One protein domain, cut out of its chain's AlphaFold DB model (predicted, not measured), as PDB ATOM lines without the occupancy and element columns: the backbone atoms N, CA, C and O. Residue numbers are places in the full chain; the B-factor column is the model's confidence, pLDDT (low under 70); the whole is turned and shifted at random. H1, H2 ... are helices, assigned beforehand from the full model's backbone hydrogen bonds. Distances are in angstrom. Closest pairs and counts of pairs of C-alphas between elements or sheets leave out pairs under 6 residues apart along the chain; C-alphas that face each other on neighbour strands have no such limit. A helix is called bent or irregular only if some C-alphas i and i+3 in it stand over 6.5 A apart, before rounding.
ATOM      1  N   PHE A   8     270.740 282.433 350.432       93.12
ATOM      2  CA  PHE A   8     269.991 281.192 350.625       93.12
ATOM      3  C   PHE A   8     270.642 280.005 349.904       93.12
ATOM      4  O   PHE A   8     270.752 278.923 350.478       93.12
ATOM      5  N   LEU A   9     271.100 280.202 348.663       93.31
ATOM      6  CA  LEU A   9     271.791 279.165 347.899       93.31
ATOM      7  C   LEU A   9     273.097 278.743 348.583       93.31
ATOM      8  O   LEU A   9     273.413 277.556 348.611       93.31
ATOM      9  N   GLN A  10     273.829 279.698 349.157       93.94
ATOM     10  CA  GLN A  10     275.072 279.428 349.870       93.94
ATOM     11  C   GLN A  10     274.829 278.616 351.147       93.94
ATOM     12  O   GLN A  10     275.484 277.598 351.353       93.94
ATOM     13  N   VAL A  11     273.811 278.972 351.936       94.19
ATOM     14  CA  VAL A  11     273.396 278.175 353.104       94.19
ATOM     15  C   VAL A  11     272.975 276.762 352.691       94.19
ATOM     16  O   VAL A  11     273.328 275.787 353.353       94.19
ATOM     17  N   LEU A  12     272.251 276.624 351.579       93.56
ATOM     18  CA  LEU A  12     271.853 275.321 351.053       93.56
ATOM     19  C   LEU A  12     273.077 274.477 350.659       93.56
ATOM     20  O   LEU A  12     273.140 273.291 350.983       93.56
ATOM     21  N   ALA A  13     274.053 275.091 349.986       94.44
ATOM     22  CA  ALA A  13     275.295 274.441 349.583       94.44
ATOM     23  C   ALA A  13     276.118 273.981 350.794       94.44
ATOM     24  O   ALA A  13     276.614 272.855 350.790       94.44
ATOM     25  N   ASP A  14     276.191 274.789 351.853       95.00
ATOM     26  CA  ASP A  14     276.880 274.428 353.096       95.00
ATOM     27  C   ASP A  14     276.196 273.249 353.808       95.00
ATOM     28  O   ASP A  14     276.864 272.329 354.292       95.00
ATOM     29  N   ILE A  15     274.858 273.219 353.817       94.44
ATOM     30  CA  ILE A  15     274.085 272.096 354.364       94.44
ATOM     31  C   ILE A  15     274.355 270.821 353.558       94.44
ATOM     32  O   ILE A  15     274.687 269.790 354.144       94.44
ATOM     33  N   PHE A  16     274.266 270.874 352.226       92.44
ATOM     34  CA  PHE A  16     274.558 269.714 351.380       92.44
ATOM     35  C   PHE A  16     276.009 269.249 351.517       92.44
ATOM     36  O   PHE A  16     276.250 268.048 351.626       92.44
ATOM     37  N   GLY A  17     276.966 270.176 351.577       92.81
ATOM     38  CA  GLY A  17     278.374 269.863 351.804       92.81
ATOM     39  C   GLY A  17     278.588 269.132 353.128       92.81
ATOM     40  O   GLY A  17     279.282 268.117 353.172       92.81
ATOM     41  N   THR A  18     277.912 269.580 354.189       93.44
ATOM     42  CA  THR A  18     277.954 268.937 355.509       93.44
ATOM     43  C   THR A  18     277.334 267.539 355.481       93.44
ATOM     44  O   THR A  18     277.911 266.598 356.023       93.44
ATOM     45  N   ILE A  19     276.187 267.373 354.813       92.44
ATOM     46  CA  ILE A  19     275.516 266.073 354.653       92.44
ATOM     47  C   ILE A  19     276.419 265.095 353.898       92.44
ATOM     48  O   ILE A  19     276.595 263.964 354.337       92.44
ATOM     49  N   ILE A  20     277.026 265.522 352.790       89.50
ATOM     50  CA  ILE A  20     277.914 264.674 351.985       89.50
ATOM     51  C   ILE A  20     279.161 264.280 352.785       89.50
ATOM     52  O   ILE A  20     279.537 263.110 352.773       89.50
ATOM     53  N   LEU A  21     279.770 265.212 353.524       91.94
ATOM     54  CA  LEU A  21     280.902 264.916 354.410       91.94
ATOM     55  C   LEU A  21     280.533 263.918 355.512       91.94
ATOM     56  O   LEU A  21     281.333 263.043 355.836       91.94
ATOM     57  N   TYR A  22     279.323 264.020 356.061       93.00
ATOM     58  CA  TYR A  22     278.830 263.098 357.082       93.00
ATOM     59  C   TYR A  22     278.498 261.709 356.515       93.00
ATOM     60  O   TYR A  22     278.776 260.697 357.156       93.00
ATOM     61  N   LEU A  23     277.925 261.637 355.309       89.62
ATOM     62  CA  LEU A  23     277.581 260.372 354.653       89.62
ATOM     63  C   LEU A  23     278.785 259.688 353.996       89.62
ATOM     64  O   LEU A  23     278.761 258.469 353.841       89.62
ATOM     65  N   GLY A  24     279.827 260.430 353.618       87.62
ATOM     66  CA  GLY A  24     281.007 259.913 352.917       87.62
ATOM     67  C   GLY A  24     281.611 258.645 353.542       87.62
ATOM     68  O   GLY A  24     281.755 257.651 352.831       87.62
ATOM     69  N   PRO A  25     281.881 258.609 354.861       90.62
ATOM     70  CA  PRO A  25     282.426 257.429 355.539       90.62
ATOM     71  C   PRO A  25     281.521 256.189 355.505       90.62
ATOM     72  O   PRO A  25     282.004 255.083 355.716       90.62
ATOM     73  N   ILE A  26     280.220 256.359 355.262       89.94
ATOM     74  CA  ILE A  26     279.241 255.267 355.178       89.94
ATOM     75  C   ILE A  26     279.071 254.837 353.720       89.94
ATOM     76  O   ILE A  26     279.105 253.652 353.406       89.94
ATOM     77  N   VAL A  27     278.916 255.800 352.814       88.44
ATOM     78  CA  VAL A  27     278.659 255.540 351.394       88.44
ATOM     79  C   VAL A  27     279.903 254.999 350.688       88.44
ATOM     80  O   VAL A  27     279.770 254.117 349.847       88.44
ATOM     81  N   SER A  28     281.105 255.461 351.047       88.62
ATOM     82  CA  SER A  28     282.362 255.011 350.427       88.62
ATOM     83  C   SER A  28     282.603 253.500 350.565       88.62
ATOM     84  O   SER A  28     282.747 252.844 349.534       88.62
ATOM     85  N   PRO A  29     282.589 252.896 351.773       90.94
ATOM     86  CA  PRO A  29     282.802 251.453 351.903       90.94
ATOM     87  C   PRO A  29     281.666 250.632 351.281       90.94
ATOM     88  O   PRO A  29     281.915 249.554 350.749       90.94
ATOM     89  N   ILE A  30     280.425 251.137 351.292       90.94
ATOM     90  CA  ILE A  30     279.296 250.482 350.612       90.94
ATOM     91  C   ILE A  30     279.505 250.491 349.094       90.94
ATOM     92  O   ILE A  30     279.285 249.477 348.435       90.94
ATOM     93  N   GLY A  31     279.949 251.618 348.536       87.44
ATOM     94  CA  GLY A  31     280.262 251.746 347.117       87.44
ATOM     95  C   GLY A  31     281.386 250.805 346.694       87.44
ATOM     96  O   GLY A  31     281.234 250.071 345.720       87.44
ATOM     97  N   GLU A  32     282.479 250.757 347.457       91.56
ATOM     98  CA  GLU A  32     283.588 249.826 347.209       91.56
ATOM     99  C   GLU A  32     283.146 248.364 347.304       91.56
ATOM    100  O   GLU A  32     283.486 247.557 346.436       91.56
ATOM    101  N   PHE A  33     282.330 248.025 348.305       93.12
ATOM    102  CA  PHE A  33     281.759 246.690 348.440       93.12
ATOM    103  C   PHE A  33     280.889 246.315 347.235       93.12
ATOM    104  O   PHE A  33     281.020 245.212 346.710       93.12
ATOM    105  N   MET A  34     280.044 247.230 346.753       90.06
ATOM    106  CA  MET A  34     279.206 247.006 345.571       90.06
ATOM    107  C   MET A  34     280.047 246.784 344.314       90.06
ATOM    108  O   MET A  34     279.765 245.866 343.548       90.06
ATOM    109  N   VAL A  35     281.102 247.577 344.113       90.88
ATOM    110  CA  VAL A  35     282.023 247.397 342.980       90.88
ATOM    111  C   VAL A  35     282.708 246.035 343.057       90.88
ATOM    112  O   VAL A  35     282.760 245.318 342.059       90.88
ATOM    113  N   LEU A  36     283.197 245.646 344.235       90.06
ATOM    114  CA  LEU A  36     283.836 244.347 344.438       90.06
ATOM    115  C   LEU A  36     282.853 243.204 344.190       90.06
ATOM    116  O   LEU A  36     283.193 242.247 343.501       90.06
ATOM    117  N   TRP A  37     281.628 243.319 344.696       88.44
ATOM    118  CA  TRP A  37     280.589 242.316 344.511       88.44
ATOM    119  C   TRP A  37     280.198 242.163 343.038       88.44
ATOM    120  O   TRP A  37     280.143 241.045 342.538       88.44
ATOM    121  N   ILE A  38     280.007 243.267 342.313       83.81
ATOM    122  CA  ILE A  38     279.695 243.236 340.877       83.81
ATOM    123  C   ILE A  38     280.857 242.633 340.085       83.81
ATOM    124  O   ILE A  38     280.625 241.791 339.226       83.81
ATOM    125  N   ASN A  39     282.101 243.013 340.385       86.25
ATOM    126  CA  ASN A  39     283.275 242.441 339.723       86.25
ATOM    127  C   ASN A  39     283.435 240.950 340.025       86.25
ATOM    128  O   ASN A  39     283.780 240.186 339.129       86.25
ATOM    129  N   TYR A  40     283.159 240.533 341.263       84.12
ATOM    130  CA  TYR A  40     283.123 239.125 341.637       84.12
ATOM    131  C   TYR A  40     282.085 238.398 340.794       84.12
ATOM    132  O   TYR A  40     282.442 237.448 340.115       84.12
ATOM    133  N   VAL A  41     280.841 238.889 340.761       82.00
ATOM    134  CA  VAL A  41     279.781 238.320 339.925       82.00
ATOM    135  C   VAL A  41     280.253 238.245 338.478       82.00
ATOM    136  O   VAL A  41     280.328 237.152 337.953       82.00
ATOM    137  N   LEU A  42     280.691 239.336 337.854       78.81
ATOM    138  CA  LEU A  42     281.134 239.334 336.455       78.81
ATOM    139  C   LEU A  42     282.303 238.375 336.170       78.81
ATOM    140  O   LEU A  42     282.361 237.820 335.078       78.81
ATOM    141  N   ALA A  43     283.198 238.125 337.129       79.56
ATOM    142  CA  ALA A  43     284.301 237.180 336.956       79.56
ATOM    143  C   ALA A  43     283.838 235.717 336.818       79.56
ATOM    144  O   ALA A  43     284.520 234.927 336.169       79.56
ATOM    145  N   PHE A  44     282.686 235.347 337.388       75.38
ATOM    146  CA  PHE A  44     282.103 234.008 337.206       75.38
ATOM    147  C   PHE A  44     281.278 233.881 335.925       75.38
ATOM    148  O   PHE A  44     280.840 232.779 335.603       75.38
ATOM    149  N   PHE A  45     281.046 234.982 335.205       71.56
ATOM    150  CA  PHE A  45     280.177 234.990 334.038       71.56
ATOM    151  C   PHE A  45     281.039 235.108 332.776       71.56
ATOM    152  O   PHE A  45     281.470 236.213 332.439       71.56
ATOM    153  N   PRO A  46     281.316 233.999 332.061       68.25
ATOM    154  CA  PRO A  46     282.025 234.071 330.793       68.25
ATOM    155  C   PRO A  46     281.231 234.935 329.807       68.25
ATOM    156  O   PRO A  46     280.071 234.666 329.486       68.25
ATOM    157  N   THR A  47     281.855 236.011 329.333       66.81
ATOM    158  CA  THR A  47     281.285 236.891 328.312       66.81
ATOM    159  C   THR A  47     281.279 236.156 326.974       66.81
ATOM    160  O   THR A  47     282.298 236.125 326.286       66.81
ATOM    161  N   GLY A  48     280.151 235.541 326.618       68.50
ATOM    162  CA  GLY A  48     279.985 234.859 325.327       68.50
ATOM    163  C   GLY A  48     278.943 233.743 325.313       68.50
ATOM    164  O   GLY A  48     278.422 233.426 324.247       68.50
ATOM    165  N   ASP A  49     278.583 233.200 326.477       71.75
ATOM    166  CA  ASP A  49     277.674 232.056 326.551       71.75
ATOM    167  C   ASP A  49     276.227 232.492 326.805       71.75
ATOM    168  O   ASP A  49     275.858 232.921 327.900       71.75
ATOM    169  N   TRP A  50     275.370 232.323 325.793       77.94
ATOM    170  CA  TRP A  50     273.922 232.580 325.869       77.94
ATOM    171  C   TRP A  50     273.250 231.892 327.064       77.94
ATOM    172  O   TRP A  50     272.325 232.441 327.665       77.94
ATOM    173  N   THR A  51     273.769 230.728 327.454       76.38
ATOM    174  CA  THR A  51     273.342 229.941 328.614       76.38
ATOM    175  C   THR A  51     273.270 230.772 329.889       76.38
ATOM    176  O   THR A  51     272.329 230.625 330.665       76.38
ATOM    177  N   ILE A  52     274.213 231.690 330.113       75.56
ATOM    178  CA  ILE A  52     274.243 232.425 331.375       75.56
ATOM    179  C   ILE A  52     273.193 233.532 331.448       75.56
ATOM    180  O   ILE A  52     272.626 233.784 332.511       75.56
ATOM    181  N   TYR A  53     272.850 234.125 330.306       78.81
ATOM    182  CA  TYR A  53     271.734 235.061 330.207       78.81
ATOM    183  C   TYR A  53     270.401 234.362 330.470       78.81
ATOM    184  O   TYR A  53     269.544 234.923 331.149       78.81
ATOM    185  N   ILE A  54     270.252 233.116 330.007       82.62
ATOM    186  CA  ILE A  54     269.080 232.284 330.308       82.62
ATOM    187  C   ILE A  54     269.000 232.003 331.815       82.62
ATOM    188  O   ILE A  54     267.936 232.160 332.408       82.62
ATOM    189  N   VAL A  55     270.120 231.674 332.469       83.25
ATOM    190  CA  VAL A  55     270.155 231.454 333.927       83.25
ATOM    191  C   VAL A  55     269.776 232.722 334.704       83.25
ATOM    192  O   VAL A  55     268.935 232.657 335.600       83.25
ATOM    193  N   ILE A  56     270.323 233.890 334.341       84.44
ATOM    194  CA  ILE A  56     269.940 235.177 334.954       84.44
ATOM    195  C   ILE A  56     268.443 235.440 334.760       84.44
ATOM    196  O   ILE A  56     267.759 235.843 335.699       84.44
ATOM    197  N   PHE A  57     267.919 235.189 333.561       85.81
ATOM    198  CA  PHE A  57     266.507 235.385 333.246       85.81
ATOM    199  C   PHE A  57     265.594 234.514 334.121       85.81
ATOM    200  O   PHE A  57     264.619 235.014 334.682       85.81
ATOM    201  N   VAL A  58     265.948 233.242 334.324       90.69
ATOM    202  CA  VAL A  58     265.220 232.339 335.229       90.69
ATOM    203  C   VAL A  58     265.249 232.858 336.670       90.69
ATOM    204  O   VAL A  58     264.209 232.893 337.330       90.69
ATOM    205  N   ILE A  59     266.403 233.326 337.155       90.31
ATOM    206  CA  ILE A  59     266.527 233.906 338.502       90.31
ATOM    207  C   ILE A  59     265.625 235.140 338.654       90.31
ATOM    208  O   ILE A  59     264.931 235.273 339.663       90.31
ATOM    209  N   LEU A  60     265.578 236.019 337.648       90.81
ATOM    210  CA  LEU A  60     264.712 237.200 337.662       90.81
ATOM    211  C   LEU A  60     263.224 236.833 337.717       90.81
ATOM    212  O   LEU A  60     262.477 237.471 338.459       90.81
ATOM    213  N   ILE A  61     262.797 235.788 337.001       91.56
ATOM    214  CA  ILE A  61     261.417 235.285 337.070       91.56
ATOM    215  C   ILE A  61     261.092 234.799 338.484       91.56
ATOM    216  O   ILE A  61     260.054 235.165 339.031       91.56
ATOM    217  N   ILE A  62     261.981 234.017 339.102       93.12
ATOM    218  CA  ILE A  62     261.774 233.512 340.466       93.12
ATOM    219  C   ILE A  62     261.652 234.678 341.451       93.12
ATOM    220  O   ILE A  62     260.715 234.710 342.249       93.12
ATOM    221  N   ILE A  63     262.540 235.673 341.367       92.69
ATOM    222  CA  ILE A  63     262.474 236.871 342.215       92.69
ATOM    223  C   ILE A  63     261.155 237.618 341.992       92.69
ATOM    224  O   ILE A  63     260.500 237.992 342.964       92.69
ATOM    225  N   ALA A  64     260.723 237.796 340.742       87.06
ATOM    226  CA  ALA A  64     259.459 238.453 340.426       87.06
ATOM    227  C   ALA A  64     258.254 237.703 341.016       87.06
ATOM    228  O   ALA A  64     257.356 238.334 341.576       87.06
ATOM    229  N   ILE A  65     258.252 236.367 340.962       90.19
ATOM    230  CA  ILE A  65     257.221 235.532 341.591       90.19
ATOM    231  C   ILE A  65     257.239 235.723 343.108       90.19
ATOM    232  O   ILE A  65     256.180 235.919 343.702       90.19
ATOM    233  N   VAL A  66     258.413 235.705 343.740       90.75
ATOM    234  CA  VAL A  66     258.547 235.879 345.194       90.75
ATOM    235  C   VAL A  66     258.048 237.255 345.621       90.75
ATOM    236  O   VAL A  66     257.237 237.345 346.539       90.75
ATOM    237  N   VAL A  67     258.459 238.319 344.929       88.50
ATOM    238  CA  VAL A  67     258.015 239.692 345.212       88.50
ATOM    239  C   VAL A  67     256.505 239.827 345.022       88.50
ATOM    240  O   VAL A  67     255.835 240.355 345.901       88.50
ATOM    241  N   ASN A  68     255.945 239.288 343.938       89.38
ATOM    242  CA  ASN A  68     254.499 239.281 343.702       89.38
ATOM    243  C   ASN A  68     253.730 238.426 344.730       89.38
ATOM    244  O   ASN A  68     252.565 238.691 345.016       89.38
ATOM    245  N   SER A  69     254.365 237.395 345.297       84.06
ATOM    246  CA  SER A  69     253.752 236.531 346.316       84.06
ATOM    247  C   SER A  69     253.777 237.165 347.705       84.06
ATOM    248  O   SER A  69     252.799 237.056 348.440       84.06
ATOM    249  N   TYR A  70     254.879 237.828 348.066       86.25
ATOM    250  CA  TYR A  70     255.031 238.527 349.346       86.25
ATOM    251  C   TYR A  70     254.308 239.872 349.368       86.25
ATOM    252  O   TYR A  70     253.809 240.285 350.413       86.25
ATOM    253  N   TRP A  71     254.234 240.540 348.220       81.06
ATOM    254  CA  TRP A  71     253.514 241.791 348.048       81.06
ATOM    255  C   TRP A  71     252.550 241.689 346.859       81.06
ATOM    256  O   TRP A  71     252.774 242.303 345.811       81.06
TER     257      TRP A  71
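AT A GLANCE: This is residues 8 to 71 of the 122 residues of an uncharacterized protein of Candidatus Lokiarchaeota archaeon (UniProt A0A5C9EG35). One long, bent helix, H1, makes most of the longest axis, and a second helix, H2, goes off from near its end as the other limb of an open V, with residues 44 to 49 at the corner. The printed part has 64 residues with two named helices, H1 then H2, and no named strand; the class is all helix. It is extended, with a radius of gyration of the C-alphas of 19.7 A, and spans 54 by 33 by 19 A.

IN THESE COORDINATES: Find C-alpha 8 at (269.991, 281.192, 350.625), where H1, residues 8 to 43, begins. By its hydrogen bonds it was assigned as one helix, but it is bent: C-alphas 22 and 25 are 6.9 A apart. Arm H1a, residues 8 to 22, measures 21.1 A from first to last C-alpha, and arm H1b, residues 25 to 43, 27.5 A. H2, residues 50 to 70, runs 30.7 A to C-alpha 70 at (255.031, 238.527, 349.346).

HOW THE PARTS SIT: H1a and H1b stand at a steep tilt of 61 degrees. H2 is apart from both arms. Look at O i to N i+4: every pair is within hydrogen-bond range in H1a and H2, 13 of 15 in H1b.

THE WHOLE: The C-alphas farthest apart, Phe 8 and Thr 51, are 55.9 A apart. The printed part has no cut, and the link is short. Residues 46 to 48 have pLDDT under 70.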